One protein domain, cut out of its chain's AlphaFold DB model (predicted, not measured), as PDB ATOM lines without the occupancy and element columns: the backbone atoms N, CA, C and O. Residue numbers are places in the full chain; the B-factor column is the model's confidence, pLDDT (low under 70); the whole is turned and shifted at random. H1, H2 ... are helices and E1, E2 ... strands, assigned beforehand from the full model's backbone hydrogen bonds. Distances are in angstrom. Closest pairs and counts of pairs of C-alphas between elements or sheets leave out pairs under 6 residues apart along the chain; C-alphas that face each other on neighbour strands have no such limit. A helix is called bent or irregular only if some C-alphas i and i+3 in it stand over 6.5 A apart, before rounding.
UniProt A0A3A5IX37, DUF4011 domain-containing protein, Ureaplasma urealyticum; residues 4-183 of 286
ATOM      1  N   ASP A   4     -25.445  59.255  40.926       49.25
ATOM      2  CA  ASP A   4     -25.267  60.609  40.388       49.25
ATOM      3  C   ASP A   4     -23.905  61.218  40.752       49.25
ATOM      4  O   ASP A   4     -23.279  61.879  39.926       49.25
ATOM      5  N   VAL A   5     -23.388  60.918  41.947       49.53
ATOM      6  CA  VAL A   5     -22.076  61.402  42.407       49.53
ATOM      7  C   VAL A   5     -20.949  60.746  41.602       49.53
ATOM      8  O   VAL A   5     -20.025  61.420  41.168       49.53
ATOM      9  N   TRP A   6     -21.069  59.448  41.306       40.09
ATOM     10  CA  TRP A   6     -20.090  58.727  40.482       40.09
ATOM     11  C   TRP A   6     -20.073  59.205  39.028       40.09
ATOM     12  O   TRP A   6     -19.025  59.190  38.386       40.09
ATOM     13  N   SER A   7     -21.218  59.655  38.507       57.69
ATOM     14  CA  SER A   7     -21.296  60.225  37.159       57.69
ATOM     15  C   SER A   7     -20.582  61.577  37.055       57.69
ATOM     16  O   SER A   7     -19.886  61.828  36.070       57.69
ATOM     17  N   GLN A   8     -20.689  62.419  38.088       59.22
ATOM     18  CA  GLN A   8     -20.001  63.709  38.156       59.22
ATOM     19  C   GLN A   8     -18.490  63.532  38.319       59.22
ATOM     20  O   GLN A   8     -17.730  64.158  37.577       59.22
ATOM     21  N   ASP A   9     -18.068  62.616  39.194       69.12
ATOM     22  CA  ASP A   9     -16.659  62.250  39.364       69.12
ATOM     23  C   ASP A   9     -16.070  61.734  38.041       69.12
ATOM     24  O   ASP A   9     -14.997  62.164  37.621       69.12
ATOM     25  N   PHE A  10     -16.791  60.872  37.314       65.56
ATOM     26  CA  PHE A  10     -16.336  60.367  36.016       65.56
ATOM     27  C   PHE A  10     -16.149  61.478  34.980       65.56
ATOM     28  O   PHE A  10     -15.132  61.500  34.287       65.56
ATOM     29  N   VAL A  11     -17.112  62.397  34.850       69.19
ATOM     30  CA  VAL A  11     -17.008  63.518  33.900       69.19
ATOM     31  C   VAL A  11     -15.840  64.429  34.273       69.19
ATOM     32  O   VAL A  11     -15.085  64.832  33.389       69.19
ATOM     33  N   PHE A  12     -15.653  64.699  35.566       72.62
ATOM     34  CA  PHE A  12     -14.532  65.482  36.073       72.62
ATOM     35  C   PHE A  12     -13.184  64.828  35.738       72.62
ATOM     36  O   PHE A  12     -12.384  65.429  35.024       72.62
ATOM     37  N   TYR A  13     -12.970  63.569  36.138       70.12
ATOM     38  CA  TYR A  13     -11.720  62.847  35.872       70.12
ATOM     39  C   TYR A  13     -11.469  62.629  34.378       70.12
ATOM     40  O   TYR A  13     -10.326  62.671  33.921       70.12
ATOM     41  N   LYS A  14     -12.526  62.427  33.583       70.75
ATOM     42  CA  LYS A  14     -12.424  62.366  32.123       70.75
ATOM     43  C   LYS A  14     -11.895  63.686  31.564       70.75
ATOM     44  O   LYS A  14     -10.981  63.662  30.745       70.75
ATOM     45  N   ASN A  15     -12.463  64.814  31.985       66.94
ATOM     46  CA  ASN A  15     -12.062  66.131  31.496       66.94
ATOM     47  C   ASN A  15     -10.648  66.502  31.955       66.94
ATOM     48  O   ASN A  15      -9.877  67.016  31.151       66.94
ATOM     49  N   GLU A  16     -10.288  66.183  33.198       73.06
ATOM     50  CA  GLU A  16      -8.937  66.370  33.736       73.06
ATOM     51  C   GLU A  16      -7.903  65.594  32.906       73.06
ATOM     52  O   GLU A  16      -6.946  66.173  32.396       73.06
ATOM     53  N   ARG A  17      -8.152  64.304  32.642       67.44
ATOM     54  CA  ARG A  17      -7.230  63.473  31.850       67.44
ATOM     55  C   ARG A  17      -7.161  63.883  30.386       67.44
ATOM     56  O   ARG A  17      -6.093  63.790  29.787       67.44
ATOM     57  N   ILE A  18      -8.268  64.354  29.809       66.75
ATOM     58  CA  ILE A  18      -8.262  64.952  28.468       66.75
ATOM     59  C   ILE A  18      -7.399  66.219  28.459       66.75
ATOM     60  O   ILE A  18      -6.593  66.378  27.546       66.75
ATOM     61  N   ALA A  19      -7.518  67.087  29.467       64.00
ATOM     62  CA  ALA A  19      -6.737  68.316  29.567       64.00
ATOM     63  C   ALA A  19      -5.231  68.044  29.720       64.00
ATOM     64  O   ALA A  19      -4.427  68.693  29.052       64.00
ATOM     65  N   ASP A  20      -4.843  67.052  30.524       68.06
ATOM     66  CA  ASP A  20      -3.442  66.627  30.646       68.06
ATOM     67  C   ASP A  20      -2.895  66.085  29.318       68.06
ATOM     68  O   ASP A  20      -1.780  66.420  28.912       68.06
ATOM     69  N   MET A  21      -3.703  65.307  28.590       64.19
ATOM     70  CA  MET A  21      -3.347  64.823  27.254       64.19
ATOM     71  C   MET A  21      -3.191  65.969  26.252       64.19
ATOM     72  O   MET A  21      -2.243  65.955  25.470       64.19
ATOM     73  N   ILE A  22      -4.083  66.963  26.275       65.06
ATOM     74  CA  ILE A  22      -3.999  68.149  25.410       65.06
ATOM     75  C   ILE A  22      -2.726  68.939  25.717       65.06
ATOM     76  O   ILE A  22      -1.968  69.225  24.795       65.06
ATOM     77  N   LYS A  23      -2.413  69.194  26.993       66.38
ATOM     78  CA  LYS A  23      -1.157  69.857  27.387       66.38
ATOM     79  C   LYS A  23       0.073  69.092  26.897       66.38
ATOM     80  O   LYS A  23       1.018  69.692  26.384       66.38
ATOM     81  N   ALA A  24       0.061  67.763  27.005       64.25
ATOM     82  CA  ALA A  24       1.132  66.926  26.470       64.25
ATOM     83  C   ALA A  24       1.232  67.031  24.933       64.25
ATOM     84  O   ALA A  24       2.340  67.125  24.400       64.25
ATOM     85  N   ILE A  25       0.098  67.086  24.222       62.81
ATOM     86  CA  ILE A  25       0.031  67.279  22.763       62.81
ATOM     87  C   ILE A  25       0.611  68.633  22.349       62.81
ATOM     88  O   ILE A  25       1.477  68.693  21.472       62.81
ATOM     89  N   GLU A  26       0.168  69.706  22.999       65.25
ATOM     90  CA  GLU A  26       0.595  71.082  22.734       65.25
ATOM     91  C   GLU A  26       2.085  71.291  23.016       65.25
ATOM     92  O   GLU A  26       2.743  72.065  22.324       65.25
ATOM     93  N   SER A  27       2.649  70.552  23.975       68.00
ATOM     94  CA  SER A  27       4.079  70.623  24.281       68.00
ATOM     95  C   SER A  27       4.977  70.037  23.180       68.00
ATOM     96  O   SER A  27       6.143  70.420  23.069       68.00
ATOM     97  N   GLN A  28       4.475  69.102  22.356       73.12
ATOM     98  CA  GLN A  28       5.273  68.361  21.362       73.12
ATOM     99  C   GLN A  28       4.530  68.101  20.030       73.12
ATOM    100  O   GLN A  28       4.527  66.967  19.535       73.12
ATOM    101  N   PRO A  29       3.971  69.126  19.357       72.44
ATOM    102  CA  PRO A  29       3.082  68.957  18.200       72.44
ATOM    103  C   PRO A  29       3.746  68.217  17.030       72.44
ATOM    104  O   PRO A  29       3.120  67.383  16.375       72.44
ATOM    105  N   LYS A  30       5.053  68.432  16.823       79.88
ATOM    106  CA  LYS A  30       5.837  67.748  15.782       79.88
ATOM    107  C   LYS A  30       5.848  66.223  15.944       79.88
ATOM    108  O   LYS A  30       5.864  65.514  14.941       79.88
ATOM    109  N   LYS A  31       5.824  65.702  17.180       81.56
ATOM    110  CA  LYS A  31       5.791  64.248  17.422       81.56
ATOM    111  C   LYS A  31       4.440  63.645  17.055       81.56
ATOM    112  O   LYS A  31       4.400  62.560  16.487       81.56
ATOM    113  N   PHE A  32       3.347  64.357  17.322       82.12
ATOM    114  CA  PHE A  32       2.002  63.918  16.944       82.12
ATOM    115  C   PHE A  32       1.793  63.973  15.433       82.12
ATOM    116  O   PHE A  32       1.233  63.041  14.860       82.12
ATOM    117  N   GLU A  33       2.287  65.018  14.767       83.69
ATOM    118  CA  GLU A  33       2.270  65.096  13.302       83.69
ATOM    119  C   GLU A  33       3.091  63.967  12.671       83.69
ATOM    120  O   GLU A  33       2.623  63.318  11.734       83.69
ATOM    121  N   TYR A  34       4.271  63.678  13.228       88.75
ATOM    122  CA  TYR A  34       5.085  62.536  12.821       88.75
ATOM    123  C   TYR A  34       4.326  61.212  12.988       88.75
ATOM    124  O   TYR A  34       4.132  60.508  12.003       88.75
ATOM    125  N   LEU A  35       3.809  60.912  14.187       89.94
ATOM    126  CA  LEU A  35       3.033  59.692  14.449       89.94
ATOM    127  C   LEU A  35       1.811  59.567  13.531       89.94
ATOM    128  O   LEU A  35       1.521  58.485  13.029       89.94
ATOM    129  N   SER A  36       1.107  60.673  13.279       90.56
ATOM    130  CA  SER A  36      -0.038  60.719  12.368       90.56
ATOM    131  C   SER A  36       0.364  60.351  10.938       90.56
ATOM    132  O   SER A  36      -0.349  59.603  10.266       90.56
ATOM    133  N   ARG A  37       1.506  60.859  10.460       91.12
ATOM    134  CA  ARG A  37       2.039  60.542   9.131       91.12
ATOM    135  C   ARG A  37       2.497  59.089   9.041       91.12
ATOM    136  O   ARG A  37       2.081  58.396   8.121       91.12
ATOM    137  N   GLU A  38       3.285  58.623  10.005       93.94
ATOM    138  CA  GLU A  38       3.770  57.239  10.044       93.94
ATOM    139  C   GLU A  38       2.614  56.235  10.104       93.94
ATOM    140  O   GLU A  38       2.590  55.273   9.341       93.94
ATOM    141  N   ALA A  39       1.591  56.497  10.924       92.44
ATOM    142  CA  ALA A  39       0.415  55.639  11.004       92.44
ATOM    143  C   ALA A  39      -0.333  55.526   9.667       92.44
ATOM    144  O   ALA A  39      -0.764  54.435   9.294       92.44
ATOM    145  N   ARG A  40      -0.473  56.636   8.925       91.19
ATOM    146  CA  ARG A  40      -1.077  56.620   7.582       91.19
ATOM    147  C   ARG A  40      -0.214  55.868   6.576       91.19
ATOM    148  O   ARG A  40      -0.769  55.147   5.755       91.19
ATOM    149  N   ASN A  41       1.109  56.014   6.646       90.25
ATOM    150  CA  ASN A  41       2.037  55.304   5.765       90.25
ATOM    151  C   ASN A  41       1.952  53.790   5.976       90.25
ATOM    152  O   ASN A  41       1.767  53.055   5.011       90.25
ATOM    153  N   ILE A  42       2.020  53.335   7.230       87.06
ATOM    154  CA  ILE A  42       1.878  51.916   7.572       87.06
ATOM    155  C   ILE A  42       0.506  51.408   7.128       87.06
ATOM    156  O   ILE A  42       0.437  50.394   6.448       87.06
ATOM    157  N   TYR A  43      -0.579  52.140   7.412       85.94
ATOM    158  CA  TYR A  43      -1.919  51.740   6.975       85.94
ATOM    159  C   TYR A  43      -2.038  51.625   5.448       85.94
ATOM    160  O   TYR A  43      -2.648  50.685   4.949       85.94
ATOM    161  N   ALA A  44      -1.437  52.548   4.695       77.69
ATOM    162  CA  ALA A  44      -1.427  52.501   3.235       77.69
ATOM    163  C   ALA A  44      -0.608  51.323   2.678       77.69
ATOM    164  O   ALA A  44      -0.883  50.866   1.571       77.69
ATOM    165  N   GLN A  45       0.393  50.848   3.423       74.06
ATOM    166  CA  GLN A  45       1.235  49.716   3.039       74.06
ATOM    167  C   GLN A  45       0.619  48.371   3.429       74.06
ATOM    168  O   GLN A  45       0.618  47.458   2.614       74.06
ATOM    169  N   THR A  46       0.099  48.244   4.651       75.12
ATOM    170  CA  THR A  46      -0.325  46.960   5.230       75.12
ATOM    171  C   THR A  46      -1.838  46.757   5.223       75.12
ATOM    172  O   THR A  46      -2.309  45.646   5.449       75.12
ATOM    173  N   GLY A  47      -2.623  47.823   5.035       76.00
ATOM    174  CA  GLY A  47      -4.078  47.810   5.216       76.00
ATOM    175  C   GLY A  47      -4.531  47.675   6.676       76.00
ATOM    176  O   GLY A  47      -5.733  47.681   6.944       76.00
ATOM    177  N   VAL A  48      -3.603  47.581   7.638       81.50
ATOM    178  CA  VAL A  48      -3.891  47.400   9.069       81.50
ATOM    179  C   VAL A  48      -3.621  48.698   9.815       81.50
ATOM    180  O   VAL A  48      -2.560  49.304   9.684       81.50
ATOM    181  N   TRP A  49      -4.605  49.166  10.587       88.56
ATOM    182  CA  TRP A  49      -4.460  50.415  11.333       88.56
ATOM    183  C   TRP A  49      -3.476  50.234  12.500       88.56
ATOM    184  O   TRP A  49      -3.687  49.324  13.305       88.56
ATOM    185  N   PRO A  50      -2.440  51.083  12.643       91.94
ATOM    186  CA  PRO A  50      -1.367  50.813  13.599       91.94
ATOM    187  C   PRO A  50      -1.332  51.773  14.802       91.94
ATOM    188  O   PRO A  50      -0.477  51.624  15.666       91.94
ATOM    189  N   LEU A  51      -2.193  52.795  14.866       93.75
ATOM    190  CA  LEU A  51      -2.112  53.838  15.895       93.75
ATOM    191  C   LEU A  51      -3.086  53.574  17.046       93.75
ATOM    192  O   LEU A  51      -4.307  53.577  16.848       93.75
ATOM    193  N   TYR A  52      -2.539  53.419  18.253       94.19
ATOM    194  CA  TYR A  52      -3.308  53.092  19.450       94.19
ATOM    195  C   TYR A  52      -2.855  53.897  20.672       94.19
ATOM    196  O   TYR A  52      -1.684  54.247  20.818       94.19
ATOM    197  N   ILE A  53      -3.794  54.134  21.586       92.81
ATOM    198  CA  ILE A  53      -3.513  54.457  22.983       92.81
ATOM    199  C   ILE A  53      -3.418  53.135  23.743       92.81
ATOM    200  O   ILE A  53      -4.412  52.426  23.905       92.81
ATOM    201  N   ALA A  54      -2.218  52.818  24.204       93.19
ATOM    202  CA  ALA A  54      -1.939  51.745  25.138       93.19
ATOM    203  C   ALA A  54      -2.261  52.210  26.564       93.19
ATOM    204  O   ALA A  54      -1.853  53.303  26.970       93.19
ATOM    205  N   LYS A  55      -3.006  51.397  27.313       90.06
ATOM    206  CA  LYS A  55      -3.477  51.731  28.660       90.06
ATOM    207  C   LYS A  55      -3.401  50.521  29.595       90.06
ATOM    208  O   LYS A  55      -3.534  49.385  29.138       90.06
ATOM    209  N   ASN A  56      -3.276  50.807  30.897       88.75
ATOM    210  CA  ASN A  56      -3.261  49.865  32.022       88.75
ATOM    211  C   ASN A  56      -2.122  48.864  31.866       88.75
ATOM    212  O   ASN A  56      -2.245  47.902  31.122       88.75
ATOM    213  N   PHE A  57      -1.008  49.086  32.538       92.00
ATOM    214  CA  PHE A  57       0.206  48.318  32.309       92.00
ATOM    215  C   PHE A  57       0.396  47.245  33.374       92.00
ATOM    216  O   PHE A  57       0.035  47.426  34.535       92.00
ATOM    217  N   LEU A  58       0.978  46.127  32.950       91.75
ATOM    218  CA  LEU A  58       1.525  45.092  33.810       91.75
ATOM    219  C   LEU A  58       3.047  45.229  33.788       91.75
ATOM    220  O   LEU A  58       3.646  45.184  32.709       91.75
ATOM    221  N   ILE A  59       3.660  45.380  34.959       92.19
ATOM    222  CA  ILE A  59       5.113  45.432  35.131       92.19
ATOM    223  C   ILE A  59       5.567  44.388  36.139       92.19
ATOM    224  O   ILE A  59       4.872  44.137  37.118       92.19
ATOM    225  N   GLY A  60       6.712  43.762  35.897       91.38
ATOM    226  CA  GLY A  60       7.317  42.832  36.843       91.38
ATOM    227  C   GLY A  60       8.110  41.724  36.172       91.38
ATOM    228  O   GLY A  60       8.443  41.803  34.988       91.38
ATOM    229  N   THR A  61       8.394  40.681  36.943       88.56
ATOM    230  CA  THR A  61       9.247  39.556  36.552       88.56
ATOM    231  C   THR A  61       8.527  38.212  36.681       88.56
ATOM    232  O   THR A  61       7.624  38.040  37.502       88.56
ATOM    233  N   THR A  62       8.909  37.249  35.838       83.94
ATOM    234  CA  THR A  62       8.448  35.854  35.887       83.94
ATOM    235  C   THR A  62       9.452  34.972  36.640       83.94
ATOM    236  O   THR A  62      10.632  35.319  36.742       83.94
ATOM    237  N   PRO A  63       9.049  33.766  37.088       76.88
ATOM    238  CA  PRO A  63       9.957  32.799  37.706       76.88
ATOM    239  C   PRO A  63      11.116  32.354  36.803       76.88
ATOM    240  O   PRO A  63      12.115  31.845  37.299       76.88
ATOM    241  N   LYS A  64      10.998  32.537  35.480       78.50
ATOM    242  CA  LYS A  64      12.058  32.239  34.504       78.50
ATOM    243  C   LYS A  64      12.994  33.431  34.252       78.50
ATOM    244  O   LYS A  64      13.669  33.450  33.228       78.50
ATOM    245  N   ALA A  65      13.014  34.424  35.146       73.19
ATOM    246  CA  ALA A  65      13.790  35.663  35.023       73.19
ATOM    247  C   ALA A  65      13.477  36.498  33.766       73.19
ATOM    248  O   ALA A  65      14.278  37.340  33.360       73.19
ATOM    249  N   SER A  66      12.307  36.297  33.154       83.56
ATOM    250  CA  SER A  66      11.837  37.188  32.094       83.56
ATOM    251  C   SER A  66      11.141  38.388  32.727       83.56
ATOM    252  O   SER A  66      10.457  38.250  33.739       83.56
ATOM    253  N   ASN A  67      11.296  39.571  32.142       88.56
ATOM    254  CA  ASN A  67      10.648  40.793  32.610       88.56
ATOM    255  C   ASN A  67       9.596  41.278  31.620       88.56
ATOM    256  O   ASN A  67       9.636  40.984  30.426       88.56
ATOM    257  N   ILE A  68       8.635  42.030  32.144       91.25
ATOM    258  CA  ILE A  68       7.589  42.650  31.351       91.25
ATOM    259  C   ILE A  68       7.349  44.075  31.834       91.25
ATOM    260  O   ILE A  68       7.402  44.367  33.027       91.25
ATOM    261  N   ASN A  69       7.043  44.946  30.886       93.06
ATOM    262  CA  ASN A  69       6.386  46.221  31.114       93.06
ATOM    263  C   ASN A  69       5.515  46.483  29.889       93.06
ATOM    264  O   ASN A  69       5.994  46.972  28.864       93.06
ATOM    265  N   ALA A  70       4.270  46.024  29.941       92.44
ATOM    266  CA  ALA A  70       3.430  45.937  28.756       92.44
ATOM    267  C   ALA A  70       1.983  46.359  29.046       92.44
ATOM    268  O   ALA A  70       1.462  46.077  30.129       92.44
ATOM    269  N   PRO A  71       1.313  47.016  28.086       93.06
ATOM    270  CA  PRO A  71      -0.066  47.452  28.247       93.06
ATOM    271  C   PRO A  71      -1.032  46.280  28.124       93.06
ATOM    272  O   PRO A  71      -0.855  45.412  27.274       93.06
ATOM    273  N   LEU A  72      -2.094  46.287  28.915       89.88
ATOM    274  CA  LEU A  72      -3.140  45.272  28.892       89.88
ATOM    275  C   LEU A  72      -4.140  45.501  27.762       89.88
ATOM    276  O   LEU A  72      -4.665  44.534  27.209       89.88
ATOM    277  N   ILE A  73      -4.414  46.765  27.429       90.50
ATOM    278  CA  ILE A  73      -5.411  47.130  26.424       90.50
ATOM    279  C   ILE A  73      -4.902  48.209  25.469       90.50
ATOM    280  O   ILE A  73      -4.099  49.074  25.830       90.50
ATOM    281  N   PHE A  74      -5.445  48.177  24.259       91.75
ATOM    282  CA  PHE A  74      -5.217  49.143  23.198       91.75
ATOM    283  C   PHE A  74      -6.539  49.763  22.760       91.75
ATOM    284  O   PHE A  74      -7.535  49.073  22.548       91.75
ATOM    285  N   VAL A  75      -6.545  51.078  22.591       91.19
ATOM    286  CA  VAL A  75      -7.672  51.834  22.046       91.19
ATOM    287  C   VAL A  75      -7.229  52.456  20.738       91.19
ATOM    288  O   VAL A  75      -6.279  53.231  20.711       91.19
ATOM    289  N   ASP A  76      -7.899  52.117  19.648       91.31
ATOM    290  CA  ASP A  76      -7.561  52.613  18.323       91.31
ATOM    291  C   ASP A  76      -7.954  54.083  18.153       91.31
ATOM    292  O   ASP A  76      -9.097  54.503  18.369       91.31
ATOM    293  N   VAL A  77      -6.980  54.895  17.757       93.06
ATOM    294  CA  VAL A  77      -7.164  56.340  17.637       93.06
ATOM    295  C   VAL A  77      -6.619  56.865  16.325       93.06
ATOM    296  O   VAL A  77      -5.727  56.289  15.712       93.06
ATOM    297  N   GLU A  78      -7.162  57.997  15.908       91.62
ATOM    298  CA  GLU A  78      -6.735  58.775  14.762       91.62
ATOM    299  C   GLU A  78      -6.441  60.205  15.210       91.62
ATOM    300  O   GLU A  78      -7.254  60.840  15.882       91.62
ATOM    301  N   ILE A  79      -5.286  60.724  14.803       90.00
ATOM    302  CA  ILE A  79      -4.923  62.126  15.008       90.00
ATOM    303  C   ILE A  79      -5.461  62.937  13.825       90.00
ATOM    304  O   ILE A  79      -5.017  62.750  12.684       90.00
ATOM    305  N   LYS A  80      -6.396  63.850  14.096       86.19
ATOM    306  CA  LYS A  80      -6.955  64.805  13.131       86.19
ATOM    307  C   LYS A  80      -6.566  66.228  13.496       86.19
ATOM    308  O   LYS A  80      -6.437  66.548  14.670       86.19
ATOM    309  N   LYS A  81      -6.410  67.083  12.489       81.25
ATOM    310  CA  LYS A  81      -6.152  68.512  12.677       81.25
ATOM    311  C   LYS A  81      -7.350  69.292  12.147       81.25
ATOM    312  O   LYS A  81      -7.703  69.119  10.983       81.25
ATOM    313  N   TYR A  82      -7.969  70.113  12.987       81.06
ATOM    314  CA  TYR A  82      -9.066  71.005  12.609       81.06
ATOM    315  C   TYR A  82      -8.739  72.408  13.117       81.06
ATOM    316  O   TYR A  82      -8.411  72.570  14.283       81.06
ATOM    317  N   ASN A  83      -8.783  73.412  12.238       81.06
ATOM    318  CA  ASN A  83      -8.514  74.820  12.575       81.06
ATOM    319  C   ASN A  83      -7.191  75.073  13.331       81.06
ATOM    320  O   ASN A  83      -7.095  75.994  14.131       81.06
ATOM    321  N   GLY A  84      -6.158  74.263  13.075       75.00
ATOM    322  CA  GLY A  84      -4.860  74.368  13.755       75.00
ATOM    323  C   GLY A  84      -4.748  73.552  15.046       75.00
ATOM    324  O   GLY A  84      -3.629  73.247  15.451       75.00
ATOM    325  N   GLU A  85      -5.866  73.103  15.611       77.94
ATOM    326  CA  GLU A  85      -5.922  72.266  16.809       77.94
ATOM    327  C   GLU A  85      -5.838  70.772  16.464       77.94
ATOM    328  O   GLU A  85      -6.309  70.317  15.414       77.94
ATOM    329  N   ILE A  86      -5.210  70.001  17.355       78.00
ATOM    330  CA  ILE A  86      -5.013  68.557  17.208       78.00
ATOM    331  C   ILE A  86      -6.065  67.821  18.042       78.00
ATOM    332  O   ILE A  86      -6.143  67.978  19.255       78.00
ATOM    333  N   PHE A  87      -6.821  66.944  17.388       82.31
ATOM    334  CA  PHE A  87      -7.851  66.111  17.991       82.31
ATOM    335  C   PHE A  87      -7.478  64.636  17.888       82.31
ATOM    336  O   PHE A  87      -7.108  64.146  16.818       82.31
ATOM    337  N   LEU A  88      -7.650  63.903  18.986       85.62
ATOM    338  CA  LEU A  88      -7.607  62.445  18.991       85.62
ATOM    339  C   LEU A  88      -9.029  61.902  18.881       85.62
ATOM    340  O   LEU A  88      -9.840  62.029  19.795       85.62
ATOM    341  N   LYS A  89      -9.330  61.287  17.740       87.94
ATOM    342  CA  LYS A  89     -10.609  60.636  17.479       87.94
ATOM    343  C   LYS A  89     -10.459  59.135  17.673       87.94
ATOM    344  O   LYS A  89      -9.627  58.509  17.026       87.94
ATOM    345  N   ARG A  90     -11.306  58.541  18.506       88.62
ATOM    346  CA  ARG A  90     -11.413  57.082  18.605       88.62
ATOM    347  C   ARG A  90     -12.029  56.501  17.328       88.62
ATOM    348  O   ARG A  90     -12.998  57.069  16.818       88.62
ATOM    349  N   LYS A  91     -11.476  55.401  16.809       85.88
ATOM    350  CA  LYS A  91     -11.958  54.763  15.573       85.88
ATOM    351  C   LYS A  91     -13.043  53.715  15.843       85.88
ATOM    352  O   LYS A  91     -14.079  53.789  15.189       85.88
ATOM    353  N   ASN A  92     -12.862  52.832  16.826       82.00
ATOM    354  CA  ASN A  92     -13.842  51.811  17.204       82.00
ATOM    355  C   ASN A  92     -14.370  52.001  18.632       82.00
ATOM    356  O   ASN A  92     -13.745  52.637  19.473       82.00
ATOM    357  N   THR A  93     -15.540  51.439  18.942       78.62
ATOM    358  CA  THR A  93     -16.146  51.512  20.288       78.62
ATOM    359  C   THR A  93     -15.518  50.544  21.285       78.62
ATOM    360  O   THR A  93     -15.504  50.822  22.487       78.62
ATOM    361  N   ASN A  94     -14.970  49.432  20.799       82.38
ATOM    362  CA  ASN A  94     -14.357  48.390  21.619       82.38
ATOM    363  C   ASN A  94     -12.851  48.642  21.750       82.38
ATOM    364  O   ASN A  94     -12.251  49.323  20.921       82.38
ATOM    365  N   PHE A  95     -12.254  48.196  22.851       86.38
ATOM    366  CA  PHE A  95     -10.798  48.168  22.993       86.38
ATOM    367  C   PHE A  95     -10.289  46.786  22.577       86.38
ATOM    368  O   PHE A  95     -11.057  45.828  22.520       86.38
ATOM    369  N   ILE A  96      -8.997  46.688  22.295       86.44
ATOM    370  CA  ILE A  96      -8.321  45.445  21.932       86.44
ATOM    371  C   ILE A  96      -7.482  44.987  23.119       86.44
ATOM    372  O   ILE A  96      -6.788  45.789  23.743       86.44
ATOM    373  N   VAL A  97      -7.536  43.699  23.428       86.62
ATOM    374  CA  VAL A  97      -6.726  43.084  24.484       86.62
ATOM    375  C   VAL A  97      -5.335  42.763  23.956       86.62
ATOM    376  O   VAL A  97      -5.181  42.288  22.832       86.62
ATOM    377  N   ASN A  98      -4.308  42.982  24.775       87.88
ATOM    378  CA  ASN A  98      -2.957  42.545  24.452       87.88
ATOM    379  C   ASN A  98      -2.794  41.031  24.669       87.88
ATOM    380  O   ASN A  98      -2.264  40.580  25.687       87.88
ATOM    381  N   GLU A  99      -3.231  40.240  23.691       81.38
ATOM    382  CA  GLU A  99      -3.124  38.773  23.706       81.38
ATOM    383  C   GLU A  99      -1.680  38.285  23.904       81.38
ATOM    384  O   GLU A  99      -1.462  37.254  24.537       81.38
ATOM    385  N   LYS A 100      -0.681  39.046  23.430       84.62
ATOM    386  CA  LYS A 100       0.741  38.677  23.530       84.62
ATOM    387  C   LYS A 100       1.197  38.538  24.982       84.62
ATOM    388  O   LYS A 100       1.979  37.639  25.278       84.62
ATOM    389  N   ILE A 101       0.679  39.368  25.894       86.50
ATOM    390  CA  ILE A 101       0.956  39.238  27.335       86.50
ATOM    391  C   ILE A 101       0.428  37.904  27.852       86.50
ATOM    392  O   ILE A 101       1.111  37.215  28.602       86.50
ATOM    393  N   LEU A 102      -0.776  37.519  27.438       80.62
ATOM    394  CA  LEU A 102      -1.405  36.281  27.886       80.62
ATOM    395  C   LEU A 102      -0.647  35.061  27.360       80.62
ATOM    396  O   LEU A 102      -0.371  34.141  28.127       80.62
ATOM    397  N   SER A 103      -0.236  35.081  26.089       79.38
ATOM    398  CA  SER A 103       0.629  34.050  25.505       79.38
ATOM    399  C   SER A 103       1.977  33.957  26.228       79.38
ATOM    400  O   SER A 103       2.424  32.856  26.549       79.38
ATOM    401  N   PHE A 104       2.598  35.100  26.530       84.75
ATOM    402  CA  PHE A 104       3.858  35.176  27.267       84.75
ATOM    403  C   PHE A 104       3.732  34.584  28.678       84.75
ATOM    404  O   PHE A 104       4.479  33.674  29.037       84.75
ATOM    405  N   LEU A 105       2.735  35.024  29.455       83.06
ATOM    406  CA  LEU A 105       2.498  34.515  30.807       83.06
ATOM    407  C   LEU A 105       2.160  33.017  30.794       83.06
ATOM    408  O   LEU A 105       2.651  32.269  31.638       83.06
ATOM    409  N   LYS A 106       1.372  32.548  29.820       79.19
ATOM    410  CA  LYS A 106       1.048  31.124  29.664       79.19
ATOM    411  C   LYS A 106       2.304  30.275  29.445       79.19
ATOM    412  O   LYS A 106       2.442  29.225  30.070       79.19
ATOM    413  N   ASN A 107       3.223  30.736  28.596       80.25
ATOM    414  CA  ASN A 107       4.487  30.050  28.336       80.25
ATOM    415  C   ASN A 107       5.382  29.983  29.587       80.25
ATOM    416  O   ASN A 107       5.991  28.949  29.888       80.25
ATOM    417  N   ASP A 108       5.452  31.076  30.344       81.88
ATOM    418  CA  ASP A 108       6.338  31.170  31.500       81.88
ATOM    419  C   ASP A 108       5.824  30.423  32.727       81.88
ATOM    420  O   ASP A 108       6.613  29.759  33.399       81.88
ATOM    421  N   TYR A 109       4.511  30.421  32.952       77.38
ATOM    422  CA  TYR A 109       3.882  29.721  34.073       77.38
ATOM    423  C   TYR A 109       3.389  28.307  33.723       77.38
ATOM    424  O   TYR A 109       2.884  27.614  34.599       77.38
ATOM    425  N   LYS A 110       3.540  27.858  32.462       67.62
ATOM    426  CA  LYS A 110       3.141  26.523  31.955       67.62
ATOM    427  C   LYS A 110       1.705  26.103  32.326       67.62
ATOM    428  O   LYS A 110       1.412  24.916  32.449       67.62
ATOM    429  N   ASN A 111       0.801  27.066  32.493       62.22
ATOM    430  CA  ASN A 111      -0.566  26.808  32.937       62.22
ATOM    431  C   ASN A 111      -1.522  26.626  31.746       62.22
ATOM    432  O   ASN A 111      -1.694  27.520  30.921       62.22
ATOM    433  N   ASN A 112      -2.217  25.486  31.694       52.62
ATOM    434  CA  ASN A 112      -3.188  25.126  30.644       52.62
ATOM    435  C   ASN A 112      -4.549  25.842  30.758       52.62
ATOM    436  O   ASN A 112      -5.512  25.437  30.120       52.62
ATOM    437  N   ILE A 113      -4.651  26.897  31.568       55.41
ATOM    438  CA  ILE A 113      -5.943  27.327  32.118       55.41
ATOM    439  C   ILE A 113      -6.858  27.987  31.073       55.41
ATOM    440  O   ILE A 113      -8.067  27.921  31.252       55.41
ATOM    441  N   VAL A 114      -6.339  28.579  29.983       54.88
ATOM    442  CA  VAL A 114      -7.189  29.277  28.994       54.88
ATOM    443  C   VAL A 114      -6.786  29.041  27.536       54.88
ATOM    444  O   VAL A 114      -5.610  29.147  27.153       54.88
ATOM    445  N   SER A 115      -7.799  28.731  26.725       56.06
ATOM    446  CA  SER A 115      -7.762  28.724  25.263       56.06
ATOM    447  C   SER A 115      -7.836  30.161  24.747       56.06
ATOM    448  O   SER A 115      -8.758  30.899  25.083       56.06
ATOM    449  N   LEU A 116      -6.863  30.570  23.926       56.25
ATOM    450  CA  LEU A 116      -6.756  31.952  23.431       56.25
ATOM    451  C   LEU A 116      -7.962  32.380  22.567       56.25
ATOM    452  O   LEU A 116      -8.233  33.569  22.418       56.25
ATOM    453  N   ASN A 117      -8.718  31.406  22.054       54.22
ATOM    454  CA  ASN A 117      -9.848  31.613  21.150       54.22
ATOM    455  C   ASN A 117     -11.026  32.377  21.793       54.22
ATOM    456  O   ASN A 117     -11.842  32.941  21.070       54.22
ATOM    457  N   GLU A 118     -11.100  32.457  23.126       55.41
ATOM    458  CA  GLU A 118     -12.172  33.158  23.857       55.41
ATOM    459  C   GLU A 118     -11.847  34.633  24.178       55.41
ATOM    460  O   GLU A 118     -12.701  35.372  24.661       55.41
ATOM    461  N   ILE A 119     -10.625  35.098  23.893       59.41
ATOM    462  CA  ILE A 119     -10.098  36.374  24.415       59.41
ATOM    463  C   ILE A 119     -10.666  37.608  23.698       59.41
ATOM    464  O   ILE A 119     -10.637  38.713  24.244       59.41
ATOM    465  N   LYS A 120     -11.224  37.439  22.494       58.31
ATOM    466  CA  LYS A 120     -11.603  38.556  21.610       58.31
ATOM    467  C   LYS A 120     -12.669  39.499  22.199       58.31
ATOM    468  O   LYS A 120     -12.786  40.619  21.716       58.31
ATOM    469  N   ASN A 121     -13.381  39.092  23.258       62.75
ATOM    470  CA  ASN A 121     -14.458  39.872  23.884       62.75
ATOM    471  C   ASN A 121     -14.250  40.194  25.376       62.75
ATOM    472  O   ASN A 121     -15.203  40.603  26.037       62.75
ATOM    473  N   PHE A 122     -13.047  40.026  25.932       68.75
ATOM    474  CA  PHE A 122     -12.859  40.265  27.364       68.75
ATOM    475  C   PHE A 122     -12.973  41.740  27.756       68.75
ATOM    476  O   PHE A 122     -12.316  42.626  27.210       68.75
ATOM    477  N   SER A 123     -13.765  41.981  28.794       72.75
ATOM    478  CA  SER A 123     -13.734  43.181  29.613       72.75
ATOM    479  C   SER A 123     -12.396  43.306  30.352       72.75
ATOM    480  O   SER A 123     -11.681  42.333  30.599       72.75
ATOM    481  N   TYR A 124     -12.060  44.524  30.775       71.88
ATOM    482  CA  TYR A 124     -10.830  44.772  31.531       71.88
ATOM    483  C   TYR A 124     -10.733  43.925  32.816       71.88
ATOM    484  O   TYR A 124      -9.663  43.418  33.152       71.88
ATOM    485  N   LEU A 125     -11.861  43.721  33.504       76.44
ATOM    486  CA  LEU A 125     -11.922  42.921  34.727       76.44
ATOM    487  C   LEU A 125     -11.682  41.429  34.454       76.44
ATOM    488  O   LEU A 125     -11.015  40.752  35.241       76.44
ATOM    489  N   GLU A 126     -12.174  40.917  33.326       76.25
ATOM    490  CA  GLU A 126     -11.931  39.534  32.904       76.25
ATOM    491  C   GLU A 126     -10.449  39.302  32.599       76.25
ATOM    492  O   GLU A 126      -9.896  38.298  33.042       76.25
ATOM    493  N   ILE A 127      -9.762  40.264  31.969       77.75
ATOM    494  CA  ILE A 127      -8.309  40.192  31.723       77.75
ATOM    495  C   ILE A 127      -7.533  40.141  33.041       77.75
ATOM    496  O   ILE A 127      -6.653  39.300  33.212       77.75
ATOM    497  N   GLN A 128      -7.859  41.009  34.001       77.81
ATOM    498  CA  GLN A 128      -7.209  40.977  35.315       77.81
ATOM    499  C   GLN A 128      -7.437  39.637  36.026       77.81
ATOM    500  O   GLN A 128      -6.515  39.075  36.616       77.81
ATOM    501  N   THR A 129      -8.661  39.114  35.957       79.06
ATOM    502  CA  THR A 129      -9.030  37.820  36.551       79.06
ATOM    503  C   THR A 129      -8.270  36.671  35.892       79.06
ATOM    504  O   THR A 129      -7.798  35.759  36.567       79.06
ATOM    505  N   LEU A 130      -8.098  36.731  34.575       76.12
ATOM    506  CA  LEU A 130      -7.323  35.771  33.806       76.12
ATOM    507  C   LEU A 130      -5.844  35.785  34.194       76.12
ATOM    508  O   LEU A 130      -5.259  34.735  34.439       76.12
ATOM    509  N   ILE A 131      -5.249  36.972  34.297       78.00
ATOM    510  CA  ILE A 131      -3.849  37.144  34.696       78.00
ATOM    511  C   ILE A 131      -3.622  36.587  36.109       78.00
ATOM    512  O   ILE A 131      -2.677  35.826  36.313       78.00
ATOM    513  N   LYS A 132      -4.528  36.872  37.058       80.25
ATOM    514  CA  LYS A 132      -4.516  36.285  38.413       80.25
ATOM    515  C   LYS A 132      -4.502  34.757  38.383       80.25
ATOM    516  O   LYS A 132      -3.664  34.137  39.036       80.25
ATOM    517  N   LYS A 133      -5.378  34.152  37.569       76.94
ATOM    518  CA  LYS A 133      -5.428  32.694  37.374       76.94
ATOM    519  C   LYS A 133      -4.126  32.143  36.789       76.94
ATOM    520  O   LYS A 133      -3.656  31.115  37.257       76.94
ATOM    521  N   ILE A 134      -3.532  32.810  35.794       71.56
ATOM    522  CA  ILE A 134      -2.289  32.346  35.154       71.56
ATOM    523  C   ILE A 134      -1.109  32.391  36.133       71.56
ATOM    524  O   ILE A 134      -0.340  31.434  36.188       71.56
ATOM    525  N   ILE A 135      -0.988  33.467  36.916       73.31
ATOM    526  CA  ILE A 135       0.107  33.675  37.882       73.31
ATOM    527  C   ILE A 135      -0.108  32.865  39.178       73.31
ATOM    528  O   ILE A 135       0.811  32.766  39.987       73.31
ATOM    529  N   LEU A 136      -1.287  32.252  39.365       71.19
ATOM    530  CA  LEU A 136      -1.691  31.540  40.588       71.19
ATOM    531  C   LEU A 136      -1.654  32.446  41.832       71.19
ATOM    532  O   LEU A 136      -1.161  32.057  42.888       71.19
ATOM    533  N   LYS A 137      -2.162  33.679  41.699       71.12
ATOM    534  CA  LYS A 137      -2.258  34.649  42.799       71.12
ATOM    535  C   LYS A 137      -3.677  35.171  42.970       71.12
ATOM    536  O   LYS A 137      -4.309  35.580  41.998       71.12
ATOM    537  N   ASP A 138      -4.122  35.260  44.221       61.94
ATOM    538  CA  ASP A 138      -5.446  35.788  44.579       61.94
ATOM    539  C   ASP A 138      -5.562  37.299  44.315       61.94
ATOM    540  O   ASP A 138      -6.621  37.818  43.937       61.94
ATOM    541  N   HIS A 139      -4.441  38.017  44.440       66.25
ATOM    542  CA  HIS A 139      -4.371  39.463  44.275       66.25
ATOM    543  C   HIS A 139      -3.220  39.880  43.351       66.25
ATOM    544  O   HIS A 139      -2.117  39.339  43.410       66.25
ATOM    545  N   LEU A 140      -3.504  40.864  42.492       75.06
ATOM    546  CA  LEU A 140      -2.498  41.617  41.744       75.06
ATOM    547  C   LEU A 140      -2.320  42.947  42.460       75.06
ATOM    548  O   LEU A 140      -3.287  43.698  42.609       75.06
ATOM    549  N   GLU A 141      -1.102  43.216  42.907       82.81
ATOM    550  CA  GLU A 141      -0.768  44.488  43.532       82.81
ATOM    551  C   GLU A 141      -0.848  45.605  42.489       82.81
ATOM    552  O   GLU A 141      -0.607  45.389  41.301       82.81
ATOM    553  N   SER A 142      -1.255  46.797  42.920       82.12
ATOM    554  CA  SER A 142      -1.348  47.970  42.051       82.12
ATOM    555  C   SER A 142      -0.424  49.063  42.570       82.12
ATOM    556  O   SER A 142      -0.413  49.341  43.767       82.12
ATOM    557  N   ILE A 143       0.336  49.690  41.678       81.75
ATOM    558  CA  ILE A 143       1.143  50.867  41.990       81.75
ATOM    559  C   ILE A 143       0.187  52.055  42.081       81.75
ATOM    560  O   ILE A 143      -0.374  52.507  41.082       81.75
ATOM    561  N   ILE A 144      -0.029  52.529  43.303       73.75
ATOM    562  CA  ILE A 144      -0.924  53.650  43.600       73.75
ATOM    563  C   ILE A 144      -0.193  54.966  43.287       73.75
ATOM    564  O   ILE A 144       1.015  55.069  43.489       73.75
ATOM    565  N   ASN A 145      -0.927  55.980  42.819       66.12
ATOM    566  CA  ASN A 145      -0.431  57.337  42.528       66.12
ATOM    567  C   ASN A 145       0.620  57.445  41.413       66.12
ATOM    568  O   ASN A 145       1.302  58.464  41.321       66.12
ATOM    569  N   ASN A 146       0.734  56.446  40.538       68.81
ATOM    570  CA  ASN A 146       1.522  56.611  39.328       68.81
ATOM    571  C   ASN A 146       0.668  57.267  38.233       68.81
ATOM    572  O   ASN A 146      -0.372  56.735  37.856       68.81
ATOM    573  N   ASN A 147       1.102  58.428  37.741       64.94
ATOM    574  CA  ASN A 147       0.454  59.129  36.628       64.94
ATOM    575  C   ASN A 147       1.274  59.054  35.330       64.94
ATOM    576  O   ASN A 147       0.802  59.524  34.294       64.94
ATOM    577  N   GLU A 148       2.474  58.466  35.370       81.88
ATOM    578  CA  GLU A 148       3.413  58.449  34.252       81.88
ATOM    579  C   GLU A 148       3.777  57.025  33.822       81.88
ATOM    580  O   GLU A 148       3.703  56.053  34.577       81.88
ATOM    581  N   PHE A 149       4.177  56.890  32.558       87.12
ATOM    582  CA  PHE A 149       4.697  55.627  32.054       87.12
ATOM    583  C   PHE A 149       6.079  55.350  32.657       87.12
ATOM    584  O   PHE A 149       7.004  56.147  32.502       87.12
ATOM    585  N   LEU A 150       6.232  54.194  33.307       88.88
ATOM    586  CA  LEU A 150       7.498  53.768  33.896       88.88
ATOM    587  C   LEU A 150       8.432  53.282  32.785       88.88
ATOM    588  O   LEU A 150       8.423  52.106  32.439       88.88
ATOM    589  N   ASN A 151       9.233  54.174  32.202       88.25
ATOM    590  CA  ASN A 151      10.166  53.832  31.123       88.25
ATOM    591  C   ASN A 151      11.456  53.172  31.651       88.25
ATOM    592  O   ASN A 151      12.552  53.708  31.493       88.25
ATOM    593  N   LEU A 152      11.296  52.030  32.320       90.06
ATOM    594  CA  LEU A 152      12.375  51.286  32.965       90.06
ATOM    595  C   LEU A 152      13.043  50.300  32.002       90.06
ATOM    596  O   LEU A 152      12.387  49.640  31.192       90.06
ATOM    597  N   LYS A 153      14.363  50.165  32.125       88.88
ATOM    598  CA  LYS A 153      15.169  49.142  31.453       88.88
ATOM    599  C   LYS A 153      14.994  47.784  32.132       88.88
ATOM    600  O   LYS A 153      14.620  47.687  33.294       88.88
ATOM    601  N   GLN A 154      15.359  46.721  31.420       87.06
ATOM    602  CA  GLN A 154      15.263  45.340  31.912       87.06
ATOM    603  C   GLN A 154      15.945  45.123  33.274       87.06
ATOM    604  O   GLN A 154      15.354  44.509  34.158       87.06
ATOM    605  N   ASN A 155      17.153  45.666  33.460       87.44
ATOM    606  CA  ASN A 155      17.889  45.538  34.722       87.44
ATOM    607  C   ASN A 155      17.164  46.249  35.873       87.44
ATOM    608  O   ASN A 155      17.018  45.679  36.945       87.44
ATOM    609  N   GLU A 156      16.635  47.448  35.617       90.44
ATOM    610  CA  GLU A 156      15.891  48.231  36.610       90.44
ATOM    611  C   GLU A 156      14.598  47.515  37.018       90.44
ATOM    612  O   GLU A 156      14.254  47.492  38.197       90.44
ATOM    613  N   ILE A 157      13.907  46.870  36.069       88.69
ATOM    614  CA  ILE A 157      12.717  46.064  36.373       88.69
ATOM    615  C   ILE A 157      13.090  44.874  37.262       88.69
ATOM    616  O   ILE A 157      12.402  44.611  38.244       88.69
ATOM    617  N   ASN A 158      14.180  44.174  36.942       87.06
ATOM    618  CA  ASN A 158      14.632  43.014  37.711       87.06
ATOM    619  C   ASN A 158      15.082  43.385  39.134       87.06
ATOM    620  O   ASN A 158      14.914  42.585  40.048       87.06
ATOM    621  N   GLU A 159      15.652  44.577  39.324       87.25
ATOM    622  CA  GLU A 159      16.090  45.076  40.632       87.25
ATOM    623  C   GLU A 159      14.924  45.591  41.488       87.25
ATOM    624  O   GLU A 159      14.923  45.411  42.705       87.25
ATOM    625  N   GLN A 160      13.934  46.241  40.867       87.00
ATOM    626  CA  GLN A 160      12.837  46.909  41.578       87.00
ATOM    627  C   GLN A 160      11.607  46.017  41.782       87.00
ATOM    628  O   GLN A 160      10.823  46.263  42.701       87.00
ATOM    629  N   PHE A 161      11.415  44.992  40.947       86.00
ATOM    630  CA  PHE A 161      10.200  44.182  40.945       86.00
ATOM    631  C   PHE A 161      10.500  42.686  41.038       86.00
ATOM    632  O   PHE A 161      10.967  42.050  40.095       86.00
ATOM    633  N   ASN A 162      10.083  42.097  42.159       81.75
ATOM    634  CA  ASN A 162      10.120  40.646  42.383       81.75
ATOM    635  C   ASN A 162       8.811  39.941  41.994       81.75
ATOM    636  O   ASN A 162       8.692  38.728  42.125       81.75
ATOM    637  N   ASN A 163       7.792  40.710  41.608       82.56
ATOM    638  CA  ASN A 163       6.431  40.257  41.346       82.56
ATOM    639  C   ASN A 163       5.772  41.152  40.291       82.56
ATOM    640  O   ASN A 163       6.312  42.198  39.934       82.56
ATOM    641  N   PHE A 164       4.586  40.754  39.828       88.50
ATOM    642  CA  PHE A 164       3.771  41.576  38.940       88.50
ATOM    643  C   PHE A 164       2.934  42.618  39.673       88.50
ATOM    644  O   PHE A 164       2.243  42.303  40.643       88.50
ATOM    645  N   PHE A 165       2.927  43.819  39.107       89.19
ATOM    646  CA  PHE A 165       2.147  44.963  39.541       89.19
ATOM    647  C   PHE A 165       1.370  45.556  38.370       89.19
ATOM    648  O   PHE A 165       1.845  45.597  37.232       89.19
ATOM    649  N   LEU A 166       0.173  46.045  38.665       89.50
ATOM    650  CA  LEU A 166      -0.634  46.842  37.754       89.50
ATOM    651  C   LEU A 166      -0.381  48.325  37.996       89.50
ATOM    652  O   LEU A 166      -0.275  48.754  39.141       89.50
ATOM    653  N   TYR A 167      -0.324  49.128  36.944       89.69
ATOM    654  CA  TYR A 167      -0.311  50.580  37.094       89.69
ATOM    655  C   TYR A 167      -1.036  51.276  35.947       89.69
ATOM    656  O   TYR A 167      -1.090  50.783  34.816       89.69
ATOM    657  N   ASP A 168      -1.592  52.443  36.252       86.38
ATOM    658  CA  ASP A 168      -2.315  53.250  35.282       86.38
ATOM    659  C   ASP A 168      -1.350  54.200  34.572       86.38
ATOM    660  O   ASP A 168      -0.748  55.085  35.169       86.38
ATOM    661  N   ALA A 169      -1.212  54.017  33.263       88.69
ATOM    662  CA  ALA A 169      -0.490  54.923  32.383       88.69
ATOM    663  C   ALA A 169      -1.123  54.909  30.993       88.69
ATOM    664  O   ALA A 169      -1.871  53.989  30.642       88.69
ATOM    665  N   TYR A 170      -0.810  55.937  30.206       88.00
ATOM    666  CA  TYR A 170      -1.291  56.111  28.841       88.00
ATOM    667  C   TYR A 170      -0.099  56.354  27.927       88.00
ATOM    668  O   TYR A 170       0.684  57.275  28.153       88.00
ATOM    669  N   VAL A 171       0.028  55.547  26.878       90.38
ATOM    670  CA  VAL A 171       1.074  55.709  25.866       90.38
ATOM    671  C   VAL A 171       0.420  55.738  24.497       90.38
ATOM    672  O   VAL A 171      -0.230  54.779  24.090       90.38
ATOM    673  N   LEU A 172       0.591  56.840  23.772       90.94
ATOM    674  CA  LEU A 172       0.215  56.915  22.366       90.94
ATOM    675  C   LEU A 172       1.379  56.415  21.516       90.94
ATOM    676  O   LEU A 172       2.493  56.925  21.628       90.94
ATOM    677  N   GLY A 173       1.115  55.456  20.636       92.56
ATOM    678  CA  GLY A 173       2.169  54.884  19.816       92.56
ATOM    679  C   GLY A 173       1.662  54.015  18.680       92.56
ATOM    680  O   GLY A 173       0.462  53.784  18.509       92.56
ATOM    681  N   ILE A 174       2.628  53.560  17.892       92.31
ATOM    682  CA  ILE A 174       2.424  52.606  16.812       92.31
ATOM    683  C   ILE A 174       2.552  51.214  17.422       92.31
ATOM    684  O   ILE A 174       3.590  50.876  17.989       92.31
ATOM    685  N   PHE A 175       1.487  50.428  17.331       91.88
ATOM    686  CA  PHE A 175       1.414  49.087  17.890       91.88
ATOM    687  C   PHE A 175       0.772  48.129  16.891       91.88
ATOM    688  O   PHE A 175      -0.103  48.500  16.113       91.88
ATOM    689  N   GLU A 176       1.162  46.863  16.989       86.19
ATOM    690  CA  GLU A 176       0.564  45.755  16.246       86.19
ATOM    691  C   GLU A 176      -0.040  44.773  17.259       86.19
ATOM    692  O   GLU A 176       0.605  43.784  17.632       86.19
ATOM    693  N   PRO A 177      -1.226  45.089  17.819       79.06
ATOM    694  CA  PRO A 177      -1.842  44.249  18.842       79.06
ATOM    695  C   PRO A 177      -2.359  42.933  18.253       79.06
ATOM    696  O   PRO A 177      -2.248  41.886  18.886       79.06
ATOM    697  N   HIS A 178      -2.859  42.977  17.019       72.31
ATOM    698  CA  HIS A 178      -3.214  41.796  16.248       72.31
ATOM    699  C   HIS A 178      -1.967  41.207  15.586       72.31
ATOM    700  O   HIS A 178      -1.061  41.940  15.188       72.31
ATOM    701  N   GLY A 179      -1.919  39.881  15.441       63.41
ATOM    702  CA  GLY A 179      -1.031  39.310  14.432       63.41
ATOM    703  C   GLY A 179      -1.574  39.637  13.049       63.41
ATOM    704  O   GLY A 179      -2.788  39.757  12.879       63.41
ATOM    705  N   GLY A 180      -0.684  39.817  12.073       61.44
ATOM    706  CA  GLY A 180      -1.092  40.027  10.683       61.44
ATOM    707  C   GLY A 180      -1.913  38.855  10.133       61.44
ATOM    708  O   GLY A 180      -2.117  37.853  10.819       61.44
ATOM    709  N   ALA A 181      -2.341  38.954   8.871       53.97
ATOM    710  CA  ALA A 181      -3.120  37.912   8.188       53.97
ATOM    711  C   ALA A 181      -2.536  36.500   8.395       53.97
ATOM    712  O   ALA A 181      -3.261  35.582   8.755       53.97
ATOM    713  N   ILE A 182      -1.205  36.388   8.355       61.38
ATOM    714  CA  ILE A 182      -0.456  35.149   8.605       61.38
ATOM    715  C   ILE A 182      -0.801  34.507   9.959       61.38
ATOM    716  O   ILE A 182      -0.960  33.295  10.026       61.38
ATOM    717  N   LYS A 183      -0.926  35.277  11.050       67.19
ATOM    718  CA  LYS A 183      -1.284  34.714  12.366       67.19
ATOM    719  C   LYS A 183      -2.688  34.120  12.323       67.19
ATOM    720  O   LYS A 183      -2.880  33.029  12.839       67.19
TER     721      LYS A 183
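Overview. This is residues 4 to 183 of the 286 residues of the protein "DUF4011 domain-containing protein" of Ureaplasma urealyticum (UniProt A0A3A5IX37). A strongly twisted sheet of four strands, curled like part of a barrel, has H2 packed on it near the end of E4 and the cluster H3, H4 and H5 at the opposite end of the domain, while H6 sits alone on the sheet near the E1 to E2 turn. Residues 4 to 16 of the long helix H1 stick out as a free arm. The printed part has 180 residues, with six named helices and four named strands in the order H1 H2 E1 E2 E3 H3 H4 H5 H6 E4, and its class is mixed, helices and strands. The sheet's order is E3 E2 E1 E4, antiparallel throughout; the whole is compact, with a radius of gyration of the C-alphas of 17.7 A and spans of 53 by 45 by 38 A.

Along the chain. The strands are E1, residues 51 to 61, 27.6 A; E2, residues 67 to 82, 41.2 A; E3, residues 85 to 90; and E4, residues 165 to 174, 24.0 A, which ends at C-alpha 174 (2.424, 52.606, 16.812). E1, E2 and E4 bend, by 66 degrees at residue 56, 62 degrees at residue 73 and 73 degrees at residue 168. The helices are H1, residues 4 to 27, 34.9 A, from C-alpha 4 (-25.267, 60.609, 40.388); H2, residues 29 to 46, 25.8 A; H3, residues 99 to 109; H4, residues 116 to 121; H5, residues 124 to 135; and H6, residues 154 to 160. H4 is irregular: C-alphas 117 and 120 are 7.2 A apart.

Arrangement. E1, E2 and E3 form a meander, each strand the antiparallel neighbour of the one before, with N 53 and O 75 at 2.8 A and N 80 and O 87 at 2.8 A. E4 is the antiparallel neighbour of E1, with N 54 and O 171 at 2.8 A. The sheet and its helices form three layers, helices on both faces, with H1, H2 and H3 on one face and H6 on the other. H2's closest C-alpha pair with E2 is Ser 36 and Ile 79, 5.7 A; H6's with E1 is Gly 60 and Ile 157, 6.3 A. H1 and H2 are close but not clearly touching and about perpendicular, at 85 degrees, with Ile 25 and Phe 32 the closest C-alphas, 7.0 A. H5 only grazes the sheet with residues 124 to 131, and with residues 131 to 135 alone touches H3 at a shallow tilt of 20 degrees, the same way; the closest C-alphas are Lys 106 and Ile 134, 6.5 A. H3 and H4, a helical hairpin, only just touch, with 3 pairs of C-alphas within 8 A, the closest Glu 99 and Ile 119, 7.4 A. Every O i to N i+4 pair is within hydrogen-bond range in H1, H2, H3, H5 and H6; in H4 0 of 2 are, beside 1 of 3 O i to N i+3 pairs.

Size, cuts and confidence. The C-alphas farthest apart, Asn 83 and Lys 110, are 53.3 A apart. The printed part has no cut, and the long link is H5 to H6, 18 residues. Mean pLDDT of the printed part is 78.8; 43 residues are under 70, among them 17 to 27 and 110 to 122.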